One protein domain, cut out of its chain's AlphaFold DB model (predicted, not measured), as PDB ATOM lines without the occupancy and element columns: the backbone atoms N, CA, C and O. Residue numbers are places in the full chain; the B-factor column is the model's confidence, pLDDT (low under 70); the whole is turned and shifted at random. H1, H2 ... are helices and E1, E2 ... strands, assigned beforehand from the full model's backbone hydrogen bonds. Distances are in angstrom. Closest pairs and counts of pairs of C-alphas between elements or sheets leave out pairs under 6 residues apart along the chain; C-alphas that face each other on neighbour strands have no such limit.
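This is residues 80 to 261 of the 262 residues of a protein of Candidatus Bathyarchaeota archaeon (UniProt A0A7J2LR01). A strongly twisted sheet of five strands makes the core of the body, with H1 and H6 packed over one face and the long helix H3 over the other, three layers in all. Beyond one end of the strands, H2, H4 and the loop of residues 141 to 154 form a loose head that draws out the longest axis, and H3 runs from this head back along the sheet. The printed part has 182 residues, with six named helices and five named strands in the order H1 E1 E2 E3 H2 H3 E4 H4 H5 E5 H6; the class is mixed, helices and strands. The mixed sheet runs E1 E2 E3 E4 E5. The whole is compact by its radius of gyration of the C-alphas, 18.1 A, yet elongated, spanning 57 by 34 by 25 A.

Find C-alpha 83 at (-44.718, -2.293, 23.341); from there H1 runs 19.7 A to residue 96. Next come E1, residues 101 to 107, E2, residues 110 to 116, and E3, residues 121 to 127, which is 20.0 A long. H2 holds residues 133 to 140. Look for C-alpha 155 at (-27.631, -9.042, 37.197), where H3 begins; it runs 32.9 A to residue 177. E4, residues 182 to 188, is 19.6 A long; H4, residues 197 to 209, H5, residues 218 to 227, and E5, residues 233 to 237, follow. H6, residues 243 to 259, runs 23.8 A to C-alpha 259 at (-52.619, -16.868, 2.098).

E1, E2 and E3 form a meander, each strand the antiparallel neighbour of the one before; look at N 104 and O 113, 2.9 A, and N 116 and O 121, 2.8 A. E3 and E4 are parallel, with N 124 and O 184 at 2.9 A, as are E4 and E5, with N 236 and O 185 at 2.8 A. E3, H2 H3, E4 and E4, H4 H5, E5 are strand-helix-strand units, parallel neighbour strands with helices between, both with right-handed crossovers. H1, H3 and H6 each have a height over the sheet of 9.5 A and run along the strands. H1 and H6 touch at a steep tilt of 44 degrees, the closest C-alphas being those of Val 93 and Leu 251, 5.7 A apart. H3 and H5 only just touch, with 3 pairs of C-alphas within 8 A, the closest Lys 165 and Leu 222 at 7.0 A. H4 touches H2 with residues 198 to 199 alone, the closest C-alphas being those of Glu 136 and Leu 199, 7.1 A apart. Every O i to N i+4 pair is within hydrogen-bond range in H1, H3, H4, H5 and H6, and 3 of 4 are in H2.

The C-alphas farthest apart, of Gln 146 and Asn 261, are 59.0 A apart. The printed part has no cut, and the one long link joins H2 to H3. Confidence is under 70 at residues 80 to 82, 133 to 154, 240 to 241 and 260 to 261.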
ATOM      1  N   VAL A  80     -36.702   2.669  19.821       57.84
ATOM      2  CA  VAL A  80     -37.437   1.520  20.355       57.84
ATOM      3  C   VAL A  80     -38.946   1.746  20.217       57.84
ATOM      4  O   VAL A  80     -39.512   2.646  20.841       57.84
ATOM      5  N   ILE A  81     -39.613   0.924  19.399       61.94
ATOM      6  CA  ILE A  81     -41.075   0.942  19.263       61.94
ATOM      7  C   ILE A  81     -41.692   0.504  20.589       61.94
ATOM      8  O   ILE A  81     -41.619  -0.671  20.933       61.94
ATOM      9  N   ASP A  82     -42.347   1.424  21.299       68.62
ATOM     10  CA  ASP A  82     -43.023   1.115  22.561       68.62
ATOM     11  C   ASP A  82     -43.928  -0.138  22.435       68.62
ATOM     12  O   ASP A  82     -44.646  -0.268  21.437       68.62
ATOM     13  N   PRO A  83     -43.930  -1.063  23.417       72.75
ATOM     14  CA  PRO A  83     -44.718  -2.293  23.341       72.75
ATOM     15  C   PRO A  83     -46.211  -2.081  23.061       72.75
ATOM     16  O   PRO A  83     -46.824  -2.903  22.379       72.75
ATOM     17  N   ASP A  84     -46.807  -0.985  23.533       75.31
ATOM     18  CA  ASP A  84     -48.211  -0.685  23.249       75.31
ATOM     19  C   ASP A  84     -48.396  -0.190  21.810       75.31
ATOM     20  O   ASP A  84     -49.364  -0.565  21.146       75.31
ATOM     21  N   ILE A  85     -47.434   0.566  21.270       78.25
ATOM     22  CA  ILE A  85     -47.400   0.908  19.839       78.25
ATOM     23  C   ILE A  85     -47.261  -0.369  19.004       78.25
ATOM     24  O   ILE A  85     -47.994  -0.547  18.036       78.25
ATOM     25  N   MET A  86     -46.380  -1.288  19.399       83.06
ATOM     26  CA  MET A  86     -46.188  -2.565  18.715       83.06
ATOM     27  C   MET A  86     -47.472  -3.397  18.675       83.06
ATOM     28  O   MET A  86     -47.841  -3.904  17.617       83.06
ATOM     29  N   ARG A  87     -48.186  -3.498  19.802       88.38
ATOM     30  CA  ARG A  87     -49.499  -4.155  19.865       88.38
ATOM     31  C   ARG A  87     -50.503  -3.490  18.927       88.38
ATOM     32  O   ARG A  87     -51.150  -4.189  18.154       88.38
ATOM     33  N   ASN A  88     -50.577  -2.160  18.936       87.12
ATOM     34  CA  ASN A  88     -51.464  -1.414  18.042       87.12
ATOM     35  C   ASN A  88     -51.141  -1.669  16.561       87.12
ATOM     36  O   ASN A  88     -52.061  -1.837  15.765       87.12
ATOM     37  N   VAL A  89     -49.857  -1.738  16.194       89.69
ATOM     38  CA  VAL A  89     -49.426  -2.058  14.824       89.69
ATOM     39  C   VAL A  89     -49.824  -3.482  14.439       89.69
ATOM     40  O   VAL A  89     -50.390  -3.675  13.367       89.69
ATOM     41  N   ILE A  90     -49.591  -4.472  15.306       92.75
ATOM     42  CA  ILE A  90     -49.990  -5.866  15.046       92.75
ATOM     43  C   ILE A  90     -51.496  -5.946  14.799       92.75
ATOM     44  O   ILE A  90     -51.931  -6.510  13.800       92.75
ATOM     45  N   GLU A  91     -52.300  -5.343  15.671       94.56
ATOM     46  CA  GLU A  91     -53.754  -5.364  15.527       94.56
ATOM     47  C   GLU A  91     -54.245  -4.630  14.292       94.56
ATOM     48  O   GLU A  91     -55.190  -5.087  13.651       94.56
ATOM     49  N   LYS A  92     -53.611  -3.506  13.950       92.19
ATOM     50  CA  LYS A  92     -53.886  -2.793  12.707       92.19
ATOM     51  C   LYS A  92     -53.636  -3.711  11.511       92.19
ATOM     52  O   LYS A  92     -54.551  -3.902  10.722       92.19
ATOM     53  N   VAL A  93     -52.472  -4.359  11.434       94.06
ATOM     54  CA  VAL A  93     -52.144  -5.298  10.346       94.06
ATOM     55  C   VAL A  93     -53.151  -6.449  10.271       94.06
ATOM     56  O   VAL A  93     -53.622  -6.782   9.186       94.06
ATOM     57  N   LEU A  94     -53.522  -7.045  11.407       94.38
ATOM     58  CA  LEU A  94     -54.519  -8.121  11.440       94.38
ATOM     59  C   LEU A  94     -55.888  -7.648  10.923       94.38
ATOM     60  O   LEU A  94     -56.521  -8.357  10.140       94.38
ATOM     61  N   ARG A  95     -56.324  -6.438  11.297       94.00
ATOM     62  CA  ARG A  95     -57.581  -5.835  10.817       94.00
ATOM     63  C   ARG A  95     -57.530  -5.464   9.337       94.00
ATOM     64  O   ARG A  95     -58.493  -5.738   8.625       94.00
ATOM     65  N   ASP A  96     -56.421  -4.900   8.867       92.81
ATOM     66  CA  ASP A  96     -56.218  -4.531   7.460       92.81
ATOM     67  C   ASP A  96     -56.264  -5.772   6.555       92.81
ATOM     68  O   ASP A  96     -56.812  -5.738   5.451       92.81
ATOM     69  N   LEU A  97     -55.773  -6.906   7.063       92.38
ATOM     70  CA  LEU A  97     -55.867  -8.213   6.412       92.38
ATOM     71  C   LEU A  97     -57.210  -8.928   6.637       92.38
ATOM     72  O   LEU A  97     -57.401 -10.020   6.102       92.38
ATOM     73  N   LYS A  98     -58.148  -8.321   7.378       92.56
ATOM     74  CA  LYS A  98     -59.468  -8.877   7.728       92.56
ATOM     75  C   LYS A  98     -59.380 -10.247   8.410       92.56
ATOM     76  O   LYS A  98     -60.151 -11.155   8.105       92.56
ATOM     77  N   LEU A  99     -58.411 -10.403   9.306       92.88
ATOM     78  CA  LEU A  99     -58.184 -11.631  10.057       92.88
ATOM     79  C   LEU A  99     -58.845 -11.545  11.434       92.88
ATOM     80  O   LEU A  99     -58.601 -10.598  12.183       92.88
ATOM     81  N   ASP A 100     -59.626 -12.565  11.788       92.69
ATOM     82  CA  ASP A 100     -60.170 -12.711  13.137       92.69
ATOM     83  C   ASP A 100     -59.088 -13.205  14.098       92.69
ATOM     84  O   ASP A 100     -58.396 -14.196  13.829       92.69
ATOM     85  N   PHE A 101     -58.958 -12.527  15.241       94.75
ATOM     86  CA  PHE A 101     -57.949 -12.852  16.239       94.75
ATOM     87  C   PHE A 101     -58.464 -12.767  17.677       94.75
ATOM     88  O   PHE A 101     -59.313 -11.944  18.017       94.75
ATOM     89  N   GLU A 102     -57.895 -13.607  18.536       95.00
ATOM     90  CA  GLU A 102     -58.077 -13.582  19.986       95.00
ATOM     91  C   GLU A 102     -56.822 -13.038  20.663       95.00
ATOM     92  O   GLU A 102     -55.713 -13.234  20.163       95.00
ATOM     93  N   ARG A 103     -56.989 -12.374  21.811       93.81
ATOM     94  CA  ARG A 103     -55.877 -11.906  22.644       93.81
ATOM     95  C   ARG A 103     -55.641 -12.852  23.822       93.81
ATOM     96  O   ARG A 103     -56.602 -13.335  24.412       93.81
ATOM     97  N   GLY A 104     -54.381 -13.020  24.224       87.88
ATOM     98  CA  GLY A 104     -54.014 -13.641  25.503       87.88
ATOM     99  C   GLY A 104     -54.349 -15.132  25.605       87.88
ATOM    100  O   GLY A 104     -54.991 -15.566  26.562       87.88
ATOM    101  N   VAL A 105     -53.911 -15.921  24.628       90.50
ATOM    102  CA  VAL A 105     -54.181 -17.364  24.564       90.50
ATOM    103  C   VAL A 105     -53.091 -18.147  25.295       90.50
ATOM    104  O   VAL A 105     -51.918 -17.787  25.239       90.50
ATOM    105  N   HIS A 106     -53.470 -19.224  25.980       88.06
ATOM    106  CA  HIS A 106     -52.536 -20.124  26.654       88.06
ATOM    107  C   HIS A 106     -52.597 -21.506  26.010       88.06
ATOM    108  O   HIS A 106     -53.673 -22.088  25.899       88.06
ATOM    109  N   ASP A 107     -51.444 -22.030  25.610       77.88
ATOM    110  CA  ASP A 107     -51.320 -23.335  24.966       77.88
ATOM    111  C   ASP A 107     -50.090 -24.055  25.525       77.88
ATOM    112  O   ASP A 107     -48.994 -23.498  25.532       77.88
ATOM    113  N   ARG A 108     -50.281 -25.269  26.059       76.00
ATOM    114  CA  ARG A 108     -49.207 -26.145  26.582       76.00
ATOM    115  C   ARG A 108     -48.194 -25.449  27.510       76.00
ATOM    116  O   ARG A 108     -47.004 -25.741  27.491       76.00
ATOM    117  N   GLY A 109     -48.674 -24.532  28.352       80.25
ATOM    118  CA  GLY A 109     -47.839 -23.795  29.310       80.25
ATOM    119  C   GLY A 109     -47.134 -22.560  28.739       80.25
ATOM    120  O   GLY A 109     -46.436 -21.873  29.481       80.25
ATOM    121  N   LEU A 110     -47.347 -22.229  27.462       88.00
ATOM    122  CA  LEU A 110     -46.908 -20.983  26.842       88.00
ATOM    123  C   LEU A 110     -48.082 -20.021  26.674       88.00
ATOM    124  O   LEU A 110     -49.161 -20.394  26.218       88.00
ATOM    125  N   SER A 111     -47.858 -18.757  27.023       92.25
ATOM    126  CA  SER A 111     -48.789 -17.673  26.718       92.25
ATOM    127  C   SER A 111     -48.431 -17.024  25.383       92.25
ATOM    128  O   SER A 111     -47.262 -16.742  25.115       92.25
ATOM    129  N   PHE A 112     -49.433 -16.748  24.561       94.44
ATOM    130  CA  PHE A 112     -49.323 -16.007  23.312       94.44
ATOM    131  C   PHE A 112     -50.177 -14.747  23.399       94.44
ATOM    132  O   PHE A 112     -51.286 -14.763  23.937       94.44
ATOM    133  N   ASP A 113     -49.660 -13.644  22.868       94.94
ATOM    134  CA  ASP A 113     -50.365 -12.366  22.866       94.94
ATOM    135  C   ASP A 113     -51.559 -12.403  21.912       94.94
ATOM    136  O   ASP A 113     -52.604 -11.843  22.243       94.94
ATOM    137  N   TYR A 114     -51.429 -13.111  20.782       96.12
ATOM    138  CA  TYR A 114     -52.497 -13.254  19.794       96.12
ATOM    139  C   TYR A 114     -52.597 -14.664  19.213       96.12
ATOM    140  O   TYR A 114     -51.587 -15.346  19.021       96.12
ATOM    141  N   LEU A 115     -53.819 -15.055  18.853       96.00
ATOM    142  CA  LEU A 115     -54.123 -16.222  18.025       96.00
ATOM    143  C   LEU A 115     -55.004 -15.797  16.851       96.00
ATOM    144  O   LEU A 115     -56.103 -15.295  17.061       96.00
ATOM    145  N   VAL A 116     -54.556 -16.059  15.626       95.31
ATOM    146  CA  VAL A 116     -55.339 -15.898  14.397       95.31
ATOM    147  C   VAL A 116     -55.862 -17.267  13.979       95.31
ATOM    148  O   VAL A 116     -55.111 -18.097  13.458       95.31
ATOM    149  N   LYS A 117     -57.152 -17.523  14.221       88.44
ATOM    150  CA  LYS A 117     -57.738 -18.869  14.097       88.44
ATOM    151  C   LYS A 117     -57.665 -19.427  12.680       88.44
ATOM    152  O   LYS A 117     -57.266 -20.571  12.499       88.44
ATOM    153  N   ASN A 118     -57.988 -18.604  11.684       87.56
ATOM    154  CA  ASN A 118     -58.160 -19.047  10.295       87.56
ATOM    155  C   ASN A 118     -56.875 -19.629   9.677       87.56
ATOM    156  O   ASN A 118     -56.951 -20.474   8.793       87.56
ATOM    157  N   CYS A 119     -55.702 -19.202  10.150       90.12
ATOM    158  CA  CYS A 119     -54.399 -19.719   9.718       90.12
ATOM    159  C   CYS A 119     -53.602 -20.371  10.859       90.12
ATOM    160  O   CYS A 119     -52.407 -20.617  10.701       90.12
ATOM    161  N   ASN A 120     -54.249 -20.652  12.000       93.25
ATOM    162  CA  ASN A 120     -53.639 -21.251  13.190       93.25
ATOM    163  C   ASN A 120     -52.306 -20.577  13.596       93.25
ATOM    164  O   ASN A 120     -51.330 -21.234  13.975       93.25
ATOM    165  N   LEU A 121     -52.256 -19.247  13.466       96.19
ATOM    166  CA  LEU A 121     -51.066 -18.437  13.703       96.19
ATOM    167  C   LEU A 121     -51.084 -17.884  15.128       96.19
ATOM    168  O   LEU A 121     -51.997 -17.159  15.509       96.19
ATOM    169  N   ARG A 122     -50.040 -18.182  15.897       96.38
ATOM    170  CA  ARG A 122     -49.795 -17.632  17.230       96.38
ATOM    171  C   ARG A 122     -48.727 -16.550  17.158       96.38
ATOM    172  O   ARG A 122     -47.672 -16.753  16.560       96.38
ATOM    173  N   ILE A 123     -48.977 -15.412  17.793       96.19
ATOM    174  CA  ILE A 123     -48.015 -14.311  17.879       96.19
ATOM    175  C   ILE A 123     -47.667 -14.093  19.345       96.19
ATOM    176  O   ILE A 123     -48.560 -13.923  20.176       96.19
ATOM    177  N   LYS A 124     -46.373 -14.087  19.668       94.50
ATOM    178  CA  LYS A 124     -45.873 -13.723  20.997       94.50
ATOM    179  C   LYS A 124     -44.950 -12.525  20.893       94.50
ATOM    180  O   LYS A 124     -44.063 -12.502  20.046       94.50
ATOM    181  N   ILE A 125     -45.133 -11.565  21.784       91.00
ATOM    182  CA  ILE A 125     -44.247 -10.431  21.980       91.00
ATOM    183  C   ILE A 125     -43.484 -10.681  23.273       91.00
ATOM    184  O   ILE A 125     -44.070 -10.943  24.324       91.00
ATOM    185  N   ILE A 126     -42.162 -10.597  23.207       88.06
ATOM    186  CA  ILE A 126     -41.316 -10.655  24.393       88.06
ATOM    187  C   ILE A 126     -40.440  -9.428  24.462       88.06
ATOM    188  O   ILE A 126     -40.015  -8.879  23.445       88.06
ATOM    189  N   ARG A 127     -40.119  -9.029  25.685       80.25
ATOM    190  CA  ARG A 127     -39.013  -8.115  25.908       80.25
ATOM    191  C   ARG A 127     -37.713  -8.872  25.638       80.25
ATOM    192  O   ARG A 127     -37.503  -9.950  26.184       80.25
ATOM    193  N   GLY A 128     -36.891  -8.325  24.756       79.69
ATOM    194  CA  GLY A 128     -35.548  -8.816  24.497       79.69
ATOM    195  C   GLY A 128     -34.502  -8.027  25.274       79.69
ATOM    196  O   GLY A 128     -34.799  -7.047  25.962       79.69
ATOM    197  N   VAL A 129     -33.259  -8.455  25.114       82.75
ATOM    198  CA  VAL A 129     -32.075  -7.801  25.657       82.75
ATOM    199  C   VAL A 129     -31.843  -6.484  24.916       82.75
ATOM    200  O   VAL A 129     -31.771  -6.445  23.684       82.75
ATOM    201  N   MET A 130     -31.716  -5.395  25.674       77.25
ATOM    202  CA  MET A 130     -31.523  -4.040  25.148       77.25
ATOM    203  C   MET A 130     -30.184  -3.492  25.629       77.25
ATOM    204  O   MET A 130     -30.106  -2.909  26.701       77.25
ATOM    205  N   ILE A 131     -29.113  -3.686  24.862       73.75
ATOM    206  CA  ILE A 131     -27.781  -3.197  25.248       73.75
ATOM    207  C   ILE A 131     -27.602  -1.760  24.725       73.75
ATOM    208  O   ILE A 131     -27.619  -1.563  23.509       73.75
ATOM    209  N   PRO A 132     -27.441  -0.742  25.591       70.12
ATOM    210  CA  PRO A 132     -27.176   0.628  25.147       70.12
ATOM    211  C   PRO A 132     -25.802   0.737  24.475       70.12
ATOM    212  O   PRO A 132     -24.848   0.117  24.943       70.12
ATOM    213  N   GLU A 133     -25.675   1.546  23.422       69.62
ATOM    214  CA  GLU A 133     -24.388   1.750  22.723       69.62
ATOM    215  C   GLU A 133     -23.370   2.441  23.628       69.62
ATOM    216  O   GLU A 133     -22.204   2.051  23.690       69.62
ATOM    217  N   GLU A 134     -23.838   3.395  24.434       69.19
ATOM    218  CA  GLU A 134     -23.033   4.112  25.417       69.19
ATOM    219  C   GLU A 134     -22.406   3.164  26.444       69.19
ATOM    220  O   GLU A 134     -21.396   3.502  27.061       69.19
ATOM    221  N   LEU A 135     -22.972   1.966  26.632       69.88
ATOM    222  CA  LEU A 135     -22.401   0.976  27.530       69.88
ATOM    223  C   LEU A 135     -21.052   0.467  27.014       69.88
ATOM    224  O   LEU A 135     -20.134   0.331  27.812       69.88
ATOM    225  N   GLU A 136     -20.891   0.244  25.710       65.44
ATOM    226  CA  GLU A 136     -19.608  -0.176  25.131       65.44
ATOM    227  C   GLU A 136     -18.547   0.916  25.306       65.44
ATOM    228  O   GLU A 136     -17.451   0.656  25.803       65.44
ATOM    229  N   THR A 137     -18.922   2.174  25.057       66.19
ATOM    230  CA  THR A 137     -18.043   3.331  25.276       66.19
ATOM    231  C   THR A 137     -17.657   3.495  26.750       66.19
ATOM    232  O   THR A 137     -16.525   3.866  27.072       66.19
ATOM    233  N   LEU A 138     -18.576   3.212  27.677       66.06
ATOM    234  CA  LEU A 138     -18.286   3.201  29.112       66.06
ATOM    235  C   LEU A 138     -17.374   2.024  29.498       66.06
ATOM    236  O   LEU A 138     -16.498   2.192  30.342       66.06
ATOM    237  N   LEU A 139     -17.532   0.856  28.872       65.00
ATOM    238  CA  LEU A 139     -16.695  -0.325  29.111       65.00
ATOM    239  C   LEU A 139     -15.267  -0.170  28.557       65.00
ATOM    240  O   LEU A 139     -14.339  -0.815  29.053       65.00
ATOM    241  N   ASP A 140     -15.062   0.667  27.544       60.97
ATOM    242  CA  ASP A 140     -13.739   0.988  26.995       60.97
ATOM    243  C   ASP A 140     -12.951   1.993  27.839       60.97
ATOM    244  O   ASP A 140     -11.727   1.899  27.934       60.97
ATOM    245  N   ASN A 141     -13.635   2.887  28.547       56.75
ATOM    246  CA  ASN A 141     -13.004   3.925  29.354       56.75
ATOM    247  C   ASN A 141     -12.740   3.474  30.800       56.75
ATOM    248  O   ASN A 141     -13.453   3.921  31.688       56.75
ATOM    249  N   GLN A 142     -11.736   2.615  31.054       50.69
ATOM    250  CA  GLN A 142     -11.156   2.247  32.380       50.69
ATOM    251  C   GLN A 142     -12.111   1.829  33.527       50.69
ATOM    252  O   GLN A 142     -11.656   1.380  34.579       50.69
ATOM    253  N   LEU A 143     -13.429   1.903  33.344       52.62
ATOM    254  CA  LEU A 143     -14.439   1.586  34.343       52.62
ATOM    255  C   LEU A 143     -14.373   0.110  34.712       52.62
ATOM    256  O   LEU A 143     -14.564  -0.220  35.873       52.62
ATOM    257  N   VAL A 144     -14.006  -0.746  33.756       46.84
ATOM    258  CA  VAL A 144     -13.899  -2.202  33.911       46.84
ATOM    259  C   VAL A 144     -12.715  -2.628  34.784       46.84
ATOM    260  O   VAL A 144     -12.831  -3.609  35.510       46.84
ATOM    261  N   GLU A 145     -11.599  -1.895  34.801       46.56
ATOM    262  CA  GLU A 145     -10.445  -2.260  35.647       46.56
ATOM    263  C   GLU A 145     -10.699  -1.991  37.140       46.56
ATOM    264  O   GLU A 145     -10.100  -2.626  38.007       46.56
ATOM    265  N   GLN A 146     -11.627  -1.083  37.461       48.84
ATOM    266  CA  GLN A 146     -12.026  -0.779  38.840       48.84
ATOM    267  C   GLN A 146     -13.193  -1.649  39.344       48.84
ATOM    268  O   GLN A 146     -13.540  -1.596  40.528       48.84
ATOM    269  N   MET A 147     -13.791  -2.473  38.478       53.59
ATOM    270  CA  MET A 147     -14.914  -3.363  38.788       53.59
ATOM    271  C   MET A 147     -14.425  -4.624  39.517       53.59
ATOM    272  O   MET A 147     -14.288  -5.700  38.946       53.59
ATOM    273  N   LYS A 148     -14.147  -4.491  40.820       46.47
ATOM    274  CA  LYS A 148     -13.594  -5.570  41.665       46.47
ATOM    275  C   LYS A 148     -14.523  -6.777  41.890       46.47
ATOM    276  O   LYS A 148     -14.051  -7.786  42.400       46.47
ATOM    277  N   SER A 149     -15.812  -6.706  41.541       49.22
ATOM    278  CA  SER A 149     -16.680  -7.893  41.513       49.22
ATOM    279  C   SER A 149     -17.758  -7.774  40.436       49.22
ATOM    280  O   SER A 149     -18.737  -7.034  40.590       49.22
ATOM    281  N   ILE A 150     -17.606  -8.570  39.382       49.47
ATOM    282  CA  ILE A 150     -18.557  -8.699  38.271       49.47
ATOM    283  C   ILE A 150     -19.941  -9.189  38.770       49.47
ATOM    284  O   ILE A 150     -20.976  -8.861  38.194       49.47
ATOM    285  N   GLU A 151     -19.964  -9.872  39.924       44.41
ATOM    286  CA  GLU A 151     -21.126 -10.501  40.573       44.41
ATOM    287  C   GLU A 151     -22.351  -9.616  40.770       44.41
ATOM    288  O   GLU A 151     -23.479 -10.095  40.658       44.41
ATOM    289  N   GLN A 152     -22.154  -8.336  41.073       51.06
ATOM    290  CA  GLN A 152     -23.279  -7.432  41.281       51.06
ATOM    291  C   GLN A 152     -23.640  -6.671  40.009       51.06
ATOM    292  O   GLN A 152     -24.727  -6.117  39.962       51.06
ATOM    293  N   GLU A 153     -22.747  -6.594  39.017       59.41
ATOM    294  CA  GLU A 153     -22.743  -5.579  37.955       59.41
ATOM    295  C   GLU A 153     -23.480  -5.927  36.675       59.41
ATOM    296  O   GLU A 153     -23.730  -5.018  35.902       59.41
ATOM    297  N   PHE A 154     -23.928  -7.164  36.483       65.50
ATOM    298  CA  PHE A 154     -24.664  -7.542  35.269       65.50
ATOM    299  C   PHE A 154     -25.974  -8.274  35.549       65.50
ATOM    300  O   PHE A 154     -26.530  -8.891  34.645       65.50
ATOM    301  N   SER A 155     -26.485  -8.225  36.783       70.25
ATOM    302  CA  SER A 155     -27.631  -9.042  37.197       70.25
ATOM    303  C   SER A 155     -28.851  -8.847  36.294       70.25
ATOM    304  O   SER A 155     -29.456  -9.835  35.899       70.25
ATOM    305  N   GLN A 156     -29.179  -7.610  35.904       73.44
ATOM    306  CA  GLN A 156     -30.338  -7.372  35.039       73.44
ATOM    307  C   GLN A 156     -30.090  -7.835  33.600       73.44
ATOM    308  O   GLN A 156     -30.942  -8.495  33.021       73.44
ATOM    309  N   ALA A 157     -28.911  -7.551  33.038       76.25
ATOM    310  CA  ALA A 157     -28.570  -7.988  31.685       76.25
ATOM    311  C   ALA A 157     -28.562  -9.522  31.569       76.25
ATOM    312  O   ALA A 157     -29.060 -10.070  30.593       76.25
ATOM    313  N   ILE A 158     -28.039 -10.223  32.579       79.50
ATOM    314  CA  ILE A 158     -28.016 -11.690  32.629       79.50
ATOM    315  C   ILE A 158     -29.431 -12.262  32.738       79.50
ATOM    316  O   ILE A 158     -29.727 -13.242  32.057       79.50
ATOM    317  N   LEU A 159     -30.295 -11.660  33.561       79.88
ATOM    318  CA  LEU A 159     -31.701 -12.057  33.660       79.88
ATOM    319  C   LEU A 159     -32.430 -11.847  32.329       79.88
ATOM    320  O   LEU A 159     -33.029 -12.791  31.827       79.88
ATOM    321  N   ASP A 160     -32.288 -10.675  31.705       81.81
ATOM    322  CA  ASP A 160     -32.903 -10.379  30.405       81.81
ATOM    323  C   ASP A 160     -32.413 -11.374  29.324       81.81
ATOM    324  O   ASP A 160     -33.206 -11.868  28.519       81.81
ATOM    325  N   ILE A 161     -31.120 -11.738  29.333       87.12
ATOM    326  CA  ILE A 161     -30.547 -12.762  28.439       87.12
ATOM    327  C   ILE A 161     -31.149 -14.144  28.716       87.12
ATOM    328  O   ILE A 161     -31.492 -14.871  27.777       87.12
ATOM    329  N   ALA A 162     -31.252 -14.530  29.988       85.56
ATOM    330  CA  ALA A 162     -31.787 -15.821  30.394       85.56
ATOM    331  C   ALA A 162     -33.265 -15.960  30.008       85.56
ATOM    332  O   ALA A 162     -33.643 -16.989  29.446       85.56
ATOM    333  N   ASP A 163     -34.061 -14.916  30.230       85.44
ATOM    334  CA  ASP A 163     -35.483 -14.873  29.900       85.44
ATOM    335  C   ASP A 163     -35.705 -14.924  28.386       85.44
ATOM    336  O   ASP A 163     -36.452 -15.782  27.903       85.44
ATOM    337  N   GLN A 164     -35.004 -14.080  27.612       88.38
ATOM    338  CA  GLN A 164     -35.085 -14.112  26.148       88.38
ATOM    339  C   GLN A 164     -34.729 -15.504  25.617       88.38
ATOM    340  O   GLN A 164     -35.444 -16.048  24.770       88.38
ATOM    341  N   LYS A 165     -33.645 -16.102  26.127       89.94
ATOM    342  CA  LYS A 165     -33.227 -17.447  25.732       89.94
ATOM    343  C   LYS A 165     -34.274 -18.493  26.094       89.94
ATOM    344  O   LYS A 165     -34.611 -19.312  25.242       89.94
ATOM    345  N   GLY A 166     -34.744 -18.501  27.338       89.31
ATOM    346  CA  GLY A 166     -35.708 -19.480  27.827       89.31
ATOM    347  C   GLY A 166     -36.957 -19.491  26.957       89.31
ATOM    348  O   GLY A 166     -37.318 -20.533  26.415       89.31
ATOM    349  N   ILE A 167     -37.542 -18.312  26.727       91.06
ATOM    350  CA  ILE A 167     -38.766 -18.183  25.936       91.06
ATOM    351  C   ILE A 167     -38.538 -18.564  24.466       91.06
ATOM    352  O   ILE A 167     -39.348 -19.305  23.906       91.06
ATOM    353  N   LEU A 168     -37.441 -18.113  23.841       92.88
ATOM    354  CA  LEU A 168     -37.117 -18.484  22.459       92.88
ATOM    355  C   LEU A 168     -37.011 -20.007  22.309       92.88
ATOM    356  O   LEU A 168     -37.632 -20.580  21.417       92.88
ATOM    357  N   MET A 169     -36.264 -20.666  23.199       92.00
ATOM    358  CA  MET A 169     -36.084 -22.118  23.146       92.00
ATOM    359  C   MET A 169     -37.398 -22.870  23.374       92.00
ATOM    360  O   MET A 169     -37.637 -23.875  22.706       92.00
ATOM    361  N   SER A 170     -38.270 -22.385  24.263       93.38
ATOM    362  CA  SER A 170     -39.586 -22.996  24.472       93.38
ATOM    363  C   SER A 170     -40.492 -22.869  23.246       93.38
ATOM    364  O   SER A 170     -41.164 -23.834  22.895       93.38
ATOM    365  N   ILE A 171     -40.488 -21.724  22.555       94.31
ATOM    366  CA  ILE A 171     -41.282 -21.549  21.328       94.31
ATOM    367  C   ILE A 171     -40.711 -22.373  20.174       94.31
ATOM    368  O   ILE A 171     -41.482 -22.965  19.426       94.31
ATOM    369  N   ILE A 172     -39.382 -22.459  20.039       95.06
ATOM    370  CA  ILE A 172     -38.748 -23.358  19.062       95.06
ATOM    371  C   ILE A 172     -39.196 -24.799  19.315       95.06
ATOM    372  O   ILE A 172     -39.596 -25.487  18.378       95.06
ATOM    373  N   HIS A 173     -39.166 -25.252  20.572       94.19
ATOM    374  CA  HIS A 173     -39.618 -26.593  20.927       94.19
ATOM    375  C   HIS A 173     -41.092 -26.816  20.561       94.19
ATOM    376  O   HIS A 173     -41.410 -27.804  19.902       94.19
ATOM    377  N   GLU A 174     -41.975 -25.880  20.914       94.00
ATOM    378  CA  GLU A 174     -43.396 -25.975  20.569       94.00
ATOM    379  C   GLU A 174     -43.615 -25.991  19.047       94.00
ATOM    380  O   GLU A 174     -44.388 -26.803  18.545       94.00
ATOM    381  N   ALA A 175     -42.879 -25.178  18.288       94.50
ATOM    382  CA  ALA A 175     -42.949 -25.166  16.830       94.50
ATOM    383  C   ALA A 175     -42.501 -26.499  16.200       94.50
ATOM    384  O   ALA A 175     -43.104 -26.946  15.222       94.50
ATOM    385  N   VAL A 176     -41.504 -27.175  16.784       93.88
ATOM    386  CA  VAL A 176     -41.056 -28.512  16.353       93.88
ATOM    387  C   VAL A 176     -42.106 -29.587  16.649       93.88
ATOM    388  O   VAL A 176     -42.341 -30.459  15.808       93.88
ATOM    389  N   VAL A 177     -42.732 -29.538  17.828       92.50
ATOM    390  CA  VAL A 177     -43.736 -30.523  18.264       92.50
ATOM    391  C   VAL A 177     -45.067 -30.331  17.529       92.50
ATOM    392  O   VAL A 177     -45.738 -31.307  17.200       92.50
ATOM    393  N   ASN A 178     -45.455 -29.089  17.249       91.38
ATOM    394  CA  ASN A 178     -46.759 -28.727  16.702       91.38
ATOM    395  C   ASN A 178     -46.625 -28.079  15.317       91.38
ATOM    396  O   ASN A 178     -46.749 -26.863  15.145       91.38
ATOM    397  N   LYS A 179     -46.373 -28.928  14.315       91.00
ATOM    398  CA  LYS A 179     -46.094 -28.518  12.927       91.00
ATOM    399  C   LYS A 179     -47.291 -27.901  12.193       91.00
ATOM    400  O   LYS A 179     -47.098 -27.169  11.224       91.00
ATOM    401  N   GLU A 180     -48.510 -28.185  12.649       90.50
ATOM    402  CA  GLU A 180     -49.757 -27.639  12.088       90.50
ATOM    403  C   GLU A 180     -49.980 -26.172  12.474       90.50
ATOM    404  O   GLU A 180     -50.743 -25.452  11.832       90.50
ATOM    405  N   SER A 181     -49.315 -25.721  13.535       92.94
ATOM    406  CA  SER A 181     -49.402 -24.353  14.029       92.94
ATOM    407  C   SER A 181     -48.288 -23.494  13.448       92.94
ATOM    408  O   SER A 181     -47.178 -23.971  13.204       92.94
ATOM    409  N   LYS A 182     -48.586 -22.214  13.227       95.81
ATOM    410  CA  LYS A 182     -47.621 -21.209  12.766       95.81
ATOM    411  C   LYS A 182     -47.321 -20.236  13.897       95.81
ATOM    412  O   LYS A 182     -48.194 -19.949  14.716       95.81
ATOM    413  N   TYR A 183     -46.102 -19.717  13.933       96.56
ATOM    414  CA  TYR A 183     -45.620 -18.889  15.029       96.56
ATOM    415  C   TYR A 183     -44.889 -17.658  14.503       96.56
ATOM    416  O   TYR A 183     -44.017 -17.758  13.640       96.56
ATOM    417  N   ILE A 184     -45.201 -16.499  15.075       96.38
ATOM    418  CA  ILE A 184     -44.362 -15.306  14.986       96.38
ATOM    419  C   ILE A 184     -43.939 -14.935  16.408       96.38
ATOM    420  O   ILE A 184     -44.774 -14.623  17.258       96.38
ATOM    421  N   LEU A 185     -42.637 -14.947  16.666       95.31
ATOM    422  CA  LEU A 185     -42.049 -14.395  17.878       95.31
ATOM    423  C   LEU A 185     -41.478 -13.014  17.570       95.31
ATOM    424  O   LEU A 185     -40.569 -12.872  16.756       95.31
ATOM    425  N   ILE A 186     -41.984 -12.001  18.256       92.62
ATOM    426  CA  ILE A 186     -41.506 -10.630  18.156       92.62
ATOM    427  C   ILE A 186     -40.680 -10.339  19.402       92.62
ATOM    428  O   ILE A 186     -41.190 -10.334  20.522       92.62
ATOM    429  N   ILE A 187     -39.389 -10.112  19.202       89.94
ATOM    430  CA  ILE A 187     -38.432  -9.788  20.249       89.94
ATOM    431  C   ILE A 187     -38.226  -8.277  20.240       89.94
ATOM    432  O   ILE A 187     -37.626  -7.705  19.330       89.94
ATOM    433  N   HIS A 188     -38.723  -7.622  21.279       83.25
ATOM    434  CA  HIS A 188     -38.493  -6.211  21.538       83.25
ATOM    435  C   HIS A 188     -37.111  -6.023  22.182       83.25
ATOM    436  O   HIS A 188     -36.983  -5.830  23.393       83.25
ATOM    437  N   GLY A 189     -36.074  -6.184  21.367       81.38
ATOM    438  CA  GLY A 189     -34.674  -6.078  21.753       81.38
ATOM    439  C   GLY A 189     -33.751  -6.267  20.554       81.38
ATOM    440  O   GLY A 189     -34.200  -6.499  19.428       81.38
ATOM    441  N   MET A 190     -32.454  -6.161  20.812       82.38
ATOM    442  CA  MET A 190     -31.416  -6.203  19.790       82.38
ATOM    443  C   MET A 190     -31.140  -7.642  19.338       82.38
ATOM    444  O   MET A 190     -31.090  -8.553  20.172       82.38
ATOM    445  N   HIS A 191     -30.901  -7.849  18.039       88.56
ATOM    446  CA  HIS A 191     -30.454  -9.147  17.536       88.56
ATOM    447  C   HIS A 191     -29.111  -9.555  18.177       88.56
ATOM    448  O   HIS A 191     -28.211  -8.713  18.262       88.56
ATOM    449  N   PRO A 192     -28.923 -10.827  18.587       90.19
ATOM    450  CA  PRO A 192     -27.703 -11.275  19.263       90.19
ATOM    451  C   PRO A 192     -26.395 -10.986  18.520       90.19
ATOM    452  O   PRO A 192     -25.379 -10.742  19.160       90.19
ATOM    453  N   GLU A 193     -26.400 -10.966  17.182       90.06
ATOM    454  CA  GLU A 193     -25.207 -10.628  16.379       90.06
ATOM    455  C   GLU A 193     -24.707  -9.193  16.598       90.06
ATOM    456  O   GLU A 193     -23.524  -8.931  16.410       90.06
ATOM    457  N   LYS A 194     -25.578  -8.275  17.027       86.19
ATOM    458  CA  LYS A 194     -25.219  -6.876  17.301       86.19
ATOM    459  C   LYS A 194     -24.841  -6.630  18.760       86.19
ATOM    460  O   LYS A 194     -24.458  -5.518  19.106       86.19
ATOM    461  N   TRP A 195     -24.942  -7.639  19.628       86.62
ATOM    462  CA  TRP A 195     -24.556  -7.484  21.029       86.62
ATOM    463  C   TRP A 195     -23.044  -7.217  21.139       86.62
ATOM    464  O   TRP A 195     -22.270  -8.014  20.593       86.62
ATOM    465  N   PRO A 196     -22.604  -6.173  21.872       81.62
ATOM    466  CA  PRO A 196     -21.193  -5.811  22.004       81.62
ATOM    467  C   PRO A 196     -20.317  -6.967  22.493       81.62
ATOM    468  O   PRO A 196     -20.561  -7.539  23.561       81.62
ATOM    469  N   GLU A 197     -19.267  -7.299  21.737       83.12
ATOM    470  CA  GLU A 197     -18.407  -8.456  22.033       83.12
ATOM    471  C   GLU A 197     -17.728  -8.338  23.393       83.12
ATOM    472  O   GLU A 197     -17.682  -9.297  24.164       83.12
ATOM    473  N   LYS A 198     -17.247  -7.138  23.734       77.12
ATOM    474  CA  LYS A 198     -16.550  -6.899  24.998       77.12
ATOM    475  C   LYS A 198     -17.456  -7.140  26.206       77.12
ATOM    476  O   LYS A 198     -17.035  -7.760  27.183       77.12
ATOM    477  N   LEU A 199     -18.708  -6.687  26.128       79.00
ATOM    478  CA  LEU A 199     -19.708  -6.929  27.166       79.00
ATOM    479  C   LEU A 199     -20.025  -8.422  27.283       79.00
ATOM    480  O   LEU A 199     -20.031  -8.969  28.385       79.00
ATOM    481  N   MET A 200     -20.258  -9.087  26.152       83.38
ATOM    482  CA  MET A 200     -20.614 -10.505  26.137       83.38
ATOM    483  C   MET A 200     -19.468 -11.399  26.609       83.38
ATOM    484  O   MET A 200     -19.713 -12.362  27.331       83.38
ATOM    485  N   SER A 201     -18.223 -11.037  26.302       80.56
ATOM    486  CA  SER A 201     -17.025 -11.682  26.840       80.56
ATOM    487  C   SER A 201     -16.966 -11.574  28.367       80.56
ATOM    488  O   SER A 201     -16.805 -12.592  29.040       80.56
ATOM    489  N   LYS A 202     -17.203 -10.382  28.933       76.94
ATOM    490  CA  LYS A 202     -17.234 -10.169  30.392       76.94
ATOM    491  C   LYS A 202     -18.356 -10.942  31.081       76.94
ATOM    492  O   LYS A 202     -18.136 -11.548  32.128       76.94
ATOM    493  N   ILE A 203     -19.544 -10.970  30.476       79.62
ATOM    494  CA  ILE A 203     -20.650 -11.812  30.945       79.62
ATOM    495  C   ILE A 203     -20.250 -13.296  30.872       79.62
ATOM    496  O   ILE A 203     -20.508 -14.047  31.806       79.62
ATOM    497  N   GLY A 204     -19.578 -13.728  29.804       79.06
ATOM    498  CA  GLY A 204     -19.099 -15.101  29.642       79.06
ATOM    499  C   GLY A 204     -18.079 -15.529  30.703       79.06
ATOM    500  O   GLY A 204     -18.215 -16.616  31.267       79.06
ATOM    501  N   GLU A 205     -17.095 -14.677  31.010       78.88
ATOM    502  CA  GLU A 205     -16.127 -14.881  32.101       78.88
ATOM    503  C   GLU A 205     -16.854 -15.088  33.436       78.88
ATOM    504  O   GLU A 205     -16.643 -16.094  34.113       78.88
ATOM    505  N   PHE A 206     -17.798 -14.199  33.746       76.56
ATOM    506  CA  PHE A 206     -18.600 -14.272  34.961       76.56
ATOM    507  C   PHE A 206     -19.401 -15.569  35.089       76.56
ATOM    508  O   PHE A 206     -19.384 -16.237  36.124       76.56
ATOM    509  N   LEU A 207     -20.118 -15.942  34.030       77.00
ATOM    510  CA  LEU A 207     -20.942 -17.148  34.033       77.00
ATOM    511  C   LEU A 207     -20.086 -18.411  34.195       77.00
ATOM    512  O   LEU A 207     -20.540 -19.380  34.803       77.00
ATOM    513  N   LYS A 208     -18.848 -18.395  33.684       77.50
ATOM    514  CA  LYS A 208     -17.884 -19.488  33.840       77.50
ATOM    515  C   LYS A 208     -17.379 -19.604  35.278       77.50
ATOM    516  O   LYS A 208     -17.370 -20.713  35.801       77.50
ATOM    517  N   GLU A 209     -17.000 -18.496  35.915       76.12
ATOM    518  CA  GLU A 209     -16.554 -18.474  37.320       76.12
ATOM    519  C   GLU A 209     -17.619 -19.002  38.288       76.12
ATOM    520  O   GLU A 209     -17.296 -19.590  39.319       76.12
ATOM    521  N   ARG A 210     -18.897 -18.800  37.955       71.50
ATOM    522  CA  ARG A 210     -20.046 -19.217  38.769       71.50
ATOM    523  C   ARG A 210     -20.670 -20.544  38.351       71.50
ATOM    524  O   ARG A 210     -21.719 -20.900  38.877       71.50
ATOM    525  N   GLU A 211     -20.065 -21.244  37.394       77.00
ATOM    526  CA  GLU A 211     -20.568 -22.519  36.871       77.00
ATOM    527  C   GLU A 211     -22.025 -22.453  36.367       77.00
ATOM    528  O   GLU A 211     -22.752 -23.450  36.361       77.00
ATOM    529  N   PHE A 212     -22.464 -21.292  35.861       75.00
ATOM    530  CA  PHE A 212     -23.763 -21.139  35.200       75.00
ATOM    531  C   PHE A 212     -23.728 -21.761  33.798       75.00
ATOM    532  O   PHE A 212     -23.763 -21.088  32.764       75.00
ATOM    533  N   THR A 213     -23.681 -23.091  33.757       75.50
ATOM    534  CA  THR A 213     -23.567 -23.907  32.537       75.50
ATOM    535  C   THR A 213     -24.672 -23.626  31.518       75.50
ATOM    536  O   THR A 213     -24.429 -23.673  30.309       75.50
ATOM    537  N   LEU A 214     -25.872 -23.274  31.989       71.06
ATOM    538  CA  LEU A 214     -27.025 -22.965  31.145       71.06
ATOM    539  C   LEU A 214     -26.849 -21.690  30.317       71.06
ATOM    540  O   LEU A 214     -27.465 -21.594  29.260       71.06
ATOM    541  N   LEU A 215     -26.027 -20.731  30.740       77.62
ATOM    542  CA  LEU A 215     -25.829 -19.456  30.034       77.62
ATOM    543  C   LEU A 215     -24.444 -19.341  29.378       77.62
ATOM    544  O   LEU A 215     -24.130 -18.327  28.760       77.62
ATOM    545  N   LYS A 216     -23.625 -20.393  29.454       77.06
ATOM    546  CA  LYS A 216     -22.345 -20.454  28.745       77.06
ATOM    547  C   LYS A 216     -22.564 -20.316  27.232       77.06
ATOM    548  O   LYS A 216     -23.442 -20.989  26.687       77.06
ATOM    549  N   GLU A 217     -21.759 -19.469  26.582       83.12
ATOM    550  CA  GLU A 217     -21.806 -19.217  25.124       83.12
ATOM    551  C   GLU A 217     -23.223 -18.848  24.645       83.12
ATOM    552  O   GLU A 217     -23.713 -19.303  23.610       83.12
ATOM    553  N   VAL A 218     -23.957 -18.090  25.469       87.00
ATOM    554  CA  VAL A 218     -25.363 -17.772  25.197       87.00
ATOM    555  C   VAL A 218     -25.543 -17.015  23.885       87.00
ATOM    556  O   VAL A 218     -26.491 -17.312  23.163       87.00
ATOM    557  N   LYS A 219     -24.625 -16.105  23.541       89.56
ATOM    558  CA  LYS A 219     -24.670 -15.358  22.281       89.56
ATOM    559  C   LYS A 219     -24.592 -16.310  21.090       89.56
ATOM    560  O   LYS A 219     -25.496 -16.327  20.260       89.56
ATOM    561  N   GLU A 220     -23.563 -17.148  21.041       90.50
ATOM    562  CA  GLU A 220     -23.303 -18.082  19.945       90.50
ATOM    563  C   GLU A 220     -24.446 -19.089  19.798       90.50
ATOM    564  O   GLU A 220     -24.903 -19.368  18.689       90.50
ATOM    565  N   ARG A 221     -24.970 -19.590  20.923       88.38
ATOM    566  CA  ARG A 221     -26.104 -20.522  20.937       88.38
ATOM    567  C   ARG A 221     -27.396 -19.881  20.441       88.38
ATOM    568  O   ARG A 221     -28.138 -20.535  19.713       88.38
ATOM    569  N   LEU A 222     -27.669 -18.630  20.814       91.62
ATOM    570  CA  LEU A 222     -28.835 -17.898  20.313       91.62
ATOM    571  C   LEU A 222     -28.713 -17.621  18.815       91.62
ATOM    572  O   LEU A 222     -29.667 -17.861  18.083       91.62
ATOM    573  N   ILE A 223     -27.536 -17.197  18.342       93.75
ATOM    574  CA  ILE A 223     -27.269 -17.000  16.909       93.75
ATOM    575  C   ILE A 223     -27.484 -18.309  16.144       93.75
ATOM    576  O   ILE A 223     -28.155 -18.323  15.114       93.75
ATOM    577  N   TYR A 224     -26.948 -19.422  16.653       92.94
ATOM    578  CA  TYR A 224     -27.140 -20.734  16.045       92.94
ATOM    579  C   TYR A 224     -28.621 -21.136  16.008       92.94
ATOM    580  O   TYR A 224     -29.107 -21.564  14.964       92.94
ATOM    581  N   ALA A 225     -29.359 -20.956  17.106       92.31
ATOM    582  CA  ALA A 225     -30.787 -21.264  17.159       92.31
ATOM    583  C   ALA A 225     -31.599 -20.426  16.155       92.31
ATOM    584  O   ALA A 225     -32.438 -20.972  15.446       92.31
ATOM    585  N   LEU A 226     -31.306 -19.126  16.037       93.81
ATOM    586  CA  LEU A 226     -31.963 -18.224  15.082       93.81
ATOM    587  C   LEU A 226     -31.657 -18.573  13.616       93.81
ATOM    588  O   LEU A 226     -32.487 -18.335  12.745       93.81
ATOM    589  N   LYS A 227     -30.493 -19.170  13.335       94.62
ATOM    590  CA  LYS A 227     -30.135 -19.667  11.994       94.62
ATOM    591  C   LYS A 227     -30.796 -21.001  11.643       94.62
ATOM    592  O   LYS A 227     -30.883 -21.332  10.468       94.62
ATOM    593  N   ASN A 228     -31.260 -21.751  12.642       94.38
ATOM    594  CA  ASN A 228     -31.830 -23.093  12.489       94.38
ATOM    595  C   ASN A 228     -33.280 -23.149  12.999       94.38
ATOM    596  O   ASN A 228     -33.684 -24.114  13.650       94.38
ATOM    597  N   LEU A 229     -34.056 -22.092  12.746       95.69
ATOM    598  CA  LEU A 229     -35.462 -22.043  13.141       95.69
ATOM    599  C   LEU A 229     -36.288 -23.067  12.345       95.69
ATOM    600  O   LEU A 229     -36.033 -23.270  11.157       95.69
ATOM    601  N   PRO A 230     -37.298 -23.697  12.969       95.38
ATOM    602  CA  PRO A 230     -38.245 -24.527  12.239       95.38
ATOM    603  C   PRO A 230     -39.067 -23.664  11.267       95.38
ATOM    604  O   PRO A 230     -39.385 -22.515  11.562       95.38
ATOM    605  N   GLU A 231     -39.446 -24.224  10.116       93.81
ATOM    606  CA  GLU A 231     -40.086 -23.485   9.008       93.81
ATOM    607  C   GLU A 231     -41.408 -22.796   9.383       93.81
ATOM    608  O   GLU A 231     -41.830 -21.833   8.746       93.81
ATOM    609  N   ASN A 232     -42.091 -23.291  10.414       95.25
ATOM    610  CA  ASN A 232     -43.334 -22.725  10.927       95.25
ATOM    611  C   ASN A 232     -43.132 -21.634  11.993       95.25
ATOM    612  O   ASN A 232     -44.128 -21.178  12.557       95.25
ATOM    613  N   LEU A 233     -41.895 -21.213  12.270       96.94
ATOM    614  CA  LEU A 233     -41.561 -20.152  13.217       96.94
ATOM    615  C   LEU A 233     -40.775 -19.030  12.539       96.94
ATOM    616  O   LEU A 233     -39.694 -19.234  11.996       96.94
ATOM    617  N   ILE A 234     -41.286 -17.811  12.671       95.44
ATOM    618  CA  ILE A 234     -40.603 -16.586  12.260       95.44
ATOM    619  C   ILE A 234     -40.237 -15.793  13.510       95.44
ATOM    620  O   ILE A 234     -41.079 -15.580  14.382       95.44
ATOM    621  N   VAL A 235     -38.994 -15.321  13.591       93.94
ATOM    622  CA  VAL A 235     -38.532 -14.440  14.671       93.94
ATOM    623  C   VAL A 235     -38.224 -13.057  14.103       93.94
ATOM    624  O   VAL A 235     -37.452 -12.933  13.156       93.94
ATOM    625  N   LEU A 236     -38.815 -12.014  14.685       90.38
ATOM    626  CA  LEU A 236     -38.626 -10.615  14.293       90.38
ATOM    627  C   LEU A 236     -38.018  -9.827  15.455       90.38
ATOM    628  O   LEU A 236     -38.530  -9.898  16.568       90.38
ATOM    629  N   HIS A 237     -36.962  -9.052  15.201       87.31
ATOM    630  CA  HIS A 237     -36.354  -8.166  16.201       87.31
ATOM    631  C   HIS A 237     -36.779  -6.721  15.933       87.31
ATOM    632  O   HIS A 237     -36.525  -6.186  14.857       87.31
ATOM    633  N   ALA A 238     -37.460  -6.101  16.896       78.31
ATOM    634  CA  ALA A 238     -38.099  -4.802  16.692       78.31
ATOM    635  C   ALA A 238     -37.158  -3.601  16.863       78.31
ATOM    636  O   ALA A 238     -37.440  -2.544  16.313       78.31
ATOM    637  N   ASP A 239     -36.036  -3.750  17.575       72.00
ATOM    638  CA  ASP A 239     -35.079  -2.649  17.802       72.00
ATOM    639  C   ASP A 239     -34.284  -2.270  16.534       72.00
ATOM    640  O   ASP A 239     -33.477  -1.346  16.526       72.00
ATOM    641  N   GLU A 240     -34.504  -2.993  15.435       62.31
ATOM    642  CA  GLU A 240     -33.798  -2.791  14.168       62.31
ATOM    643  C   GLU A 240     -34.622  -2.036  13.125       62.31
ATOM    644  O   GLU A 240     -34.109  -1.711  12.054       62.31
ATOM    645  N   ILE A 241     -35.904  -1.794  13.403       66.69
ATOM    646  CA  ILE A 241     -36.856  -1.327  12.404       66.69
ATOM    647  C   ILE A 241     -37.694  -0.203  13.008       66.69
ATOM    648  O   ILE A 241     -38.197  -0.313  14.121       66.69
ATOM    649  N   ASN A 242     -37.864   0.892  12.267       70.94
ATOM    650  CA  ASN A 242     -38.818   1.927  12.657       70.94
ATOM    651  C   ASN A 242     -40.267   1.400  12.555       70.94
ATOM    652  O   ASN A 242     -40.524   0.355  11.956       70.94
ATOM    653  N   VAL A 243     -41.230   2.136  13.117       76.56
ATOM    654  CA  VAL A 243     -42.646   1.712  13.168       76.56
ATOM    655  C   VAL A 243     -43.196   1.331  11.789       76.56
ATOM    656  O   VAL A 243     -43.873   0.313  11.666       76.56
ATOM    657  N   VAL A 244     -42.873   2.112  10.755       79.00
ATOM    658  CA  VAL A 244     -43.360   1.890   9.385       79.00
ATOM    659  C   VAL A 244     -42.788   0.598   8.804       79.00
ATOM    660  O   VAL A 244     -43.543  -0.262   8.361       79.00
ATOM    661  N   GLY A 245     -41.469   0.406   8.868       83.12
ATOM    662  CA  GLY A 245     -40.841  -0.815   8.363       83.12
ATOM    663  C   GLY A 245     -41.259  -2.061   9.149       83.12
ATOM    664  O   GLY A 245     -41.323  -3.160   8.592       83.12
ATOM    665  N   PHE A 246     -41.559  -1.911  10.443       85.25
ATOM    666  CA  PHE A 246     -42.075  -2.996  11.269       85.25
ATOM    667  C   PHE A 246     -43.488  -3.399  10.830       85.25
ATOM    668  O   PHE A 246     -43.751  -4.589  10.652       85.25
ATOM    669  N   GLU A 247     -44.364  -2.419  10.579       86.25
ATOM    670  CA  GLU A 247     -45.701  -2.635  10.013       86.25
ATOM    671  C   GLU A 247     -45.630  -3.354   8.657       86.25
ATOM    672  O   GLU A 247     -46.264  -4.395   8.479       86.25
ATOM    673  N   GLU A 248     -44.805  -2.863   7.727       89.69
ATOM    674  CA  GLU A 248     -44.614  -3.470   6.401       89.69
ATOM    675  C   GLU A 248     -44.107  -4.917   6.495       89.69
ATOM    676  O   GLU A 248     -44.592  -5.814   5.793       89.69
ATOM    677  N   THR A 249     -43.150  -5.169   7.394       91.06
ATOM    678  CA  THR A 249     -42.597  -6.508   7.624       91.06
ATOM    679  C   THR A 249     -43.666  -7.454   8.159       91.06
ATOM    680  O   THR A 249     -43.816  -8.556   7.628       91.06
ATOM    681  N   LEU A 250     -44.436  -7.036   9.169       92.25
ATOM    682  CA  LEU A 250     -45.526  -7.840   9.720       92.25
ATOM    683  C   LEU A 250     -46.596  -8.138   8.674       92.25
ATOM    684  O   LEU A 250     -46.992  -9.295   8.529       92.25
ATOM    685  N   LEU A 251     -47.026  -7.124   7.919       92.19
ATOM    686  CA  LEU A 251     -48.033  -7.276   6.874       92.19
ATOM    687  C   LEU A 251     -47.598  -8.316   5.846       92.19
ATOM    688  O   LEU A 251     -48.381  -9.208   5.507       92.19
ATOM    689  N   ARG A 252     -46.339  -8.255   5.397       92.69
ATOM    690  CA  ARG A 252     -45.774  -9.240   4.471       92.69
ATOM    691  C   ARG A 252     -45.789 -10.647   5.065       92.69
ATOM    692  O   ARG A 252     -46.287 -11.561   4.414       92.69
ATOM    693  N   GLN A 253     -45.263 -10.831   6.278       93.31
ATOM    694  CA  GLN A 253     -45.148 -12.165   6.878       93.31
ATOM    695  C   GLN A 253     -46.514 -12.790   7.166       93.31
ATOM    696  O   GLN A 253     -46.754 -13.937   6.798       93.31
ATOM    697  N   ILE A 254     -47.440 -12.032   7.756       93.88
ATOM    698  CA  ILE A 254     -48.786 -12.530   8.066       93.88
ATOM    699  C   ILE A 254     -49.545 -12.854   6.774       93.88
ATOM    700  O   ILE A 254     -50.196 -13.895   6.691       93.88
ATOM    701  N   SER A 255     -49.410 -12.021   5.735       91.44
ATOM    702  CA  SER A 255     -50.010 -12.307   4.428       91.44
ATOM    703  C   SER A 255     -49.486 -13.611   3.828       91.44
ATOM    704  O   SER A 255     -50.282 -14.400   3.333       91.44
ATOM    705  N   LEU A 256     -48.171 -13.855   3.879       90.50
ATOM    706  CA  LEU A 256     -47.569 -15.092   3.369       90.50
ATOM    707  C   LEU A 256     -48.070 -16.322   4.134       90.50
ATOM    708  O   LEU A 256     -48.460 -17.310   3.517       90.50
ATOM    709  N   ILE A 257     -48.114 -16.241   5.466       91.25
ATOM    710  CA  ILE A 257     -48.573 -17.338   6.325       91.25
ATOM    711  C   ILE A 257     -50.042 -17.673   6.059       91.25
ATOM    712  O   ILE A 257     -50.391 -18.841   5.914       91.25
ATOM    713  N   CYS A 258     -50.908 -16.660   6.004       86.88
ATOM    714  CA  CYS A 258     -52.352 -16.881   5.982       86.88
ATOM    715  C   CYS A 258     -52.931 -17.029   4.563       86.88
ATOM    716  O   CYS A 258     -54.017 -17.584   4.430       86.88
ATOM    717  N   ARG A 259     -52.224 -16.605   3.501       76.88
ATOM    718  CA  ARG A 259     -52.619 -16.868   2.098       76.88
ATOM    719  C   ARG A 259     -52.101 -18.194   1.545       76.88
ATOM    720  O   ARG A 259     -52.650 -18.677   0.567       76.88
ATOM    721  N   GLY A 260     -51.091 -18.810   2.162       58.25
ATOM    722  CA  GLY A 260     -50.602 -20.138   1.760       58.25
ATOM    723  C   GLY A 260     -51.579 -21.298   2.017       58.25
ATOM    724  O   GLY A 260     -51.249 -22.431   1.690       58.25
ATOM    725  N   ASN A 261     -52.753 -21.021   2.603       45.28
ATOM    726  CA  ASN A 261     -53.779 -22.000   2.981       45.28
ATOM    727  C   ASN A 261     -55.102 -21.863   2.189       45.28
ATOM    728  O   ASN A 261     -56.086 -22.506   2.555       45.28
TER     729      ASN A 261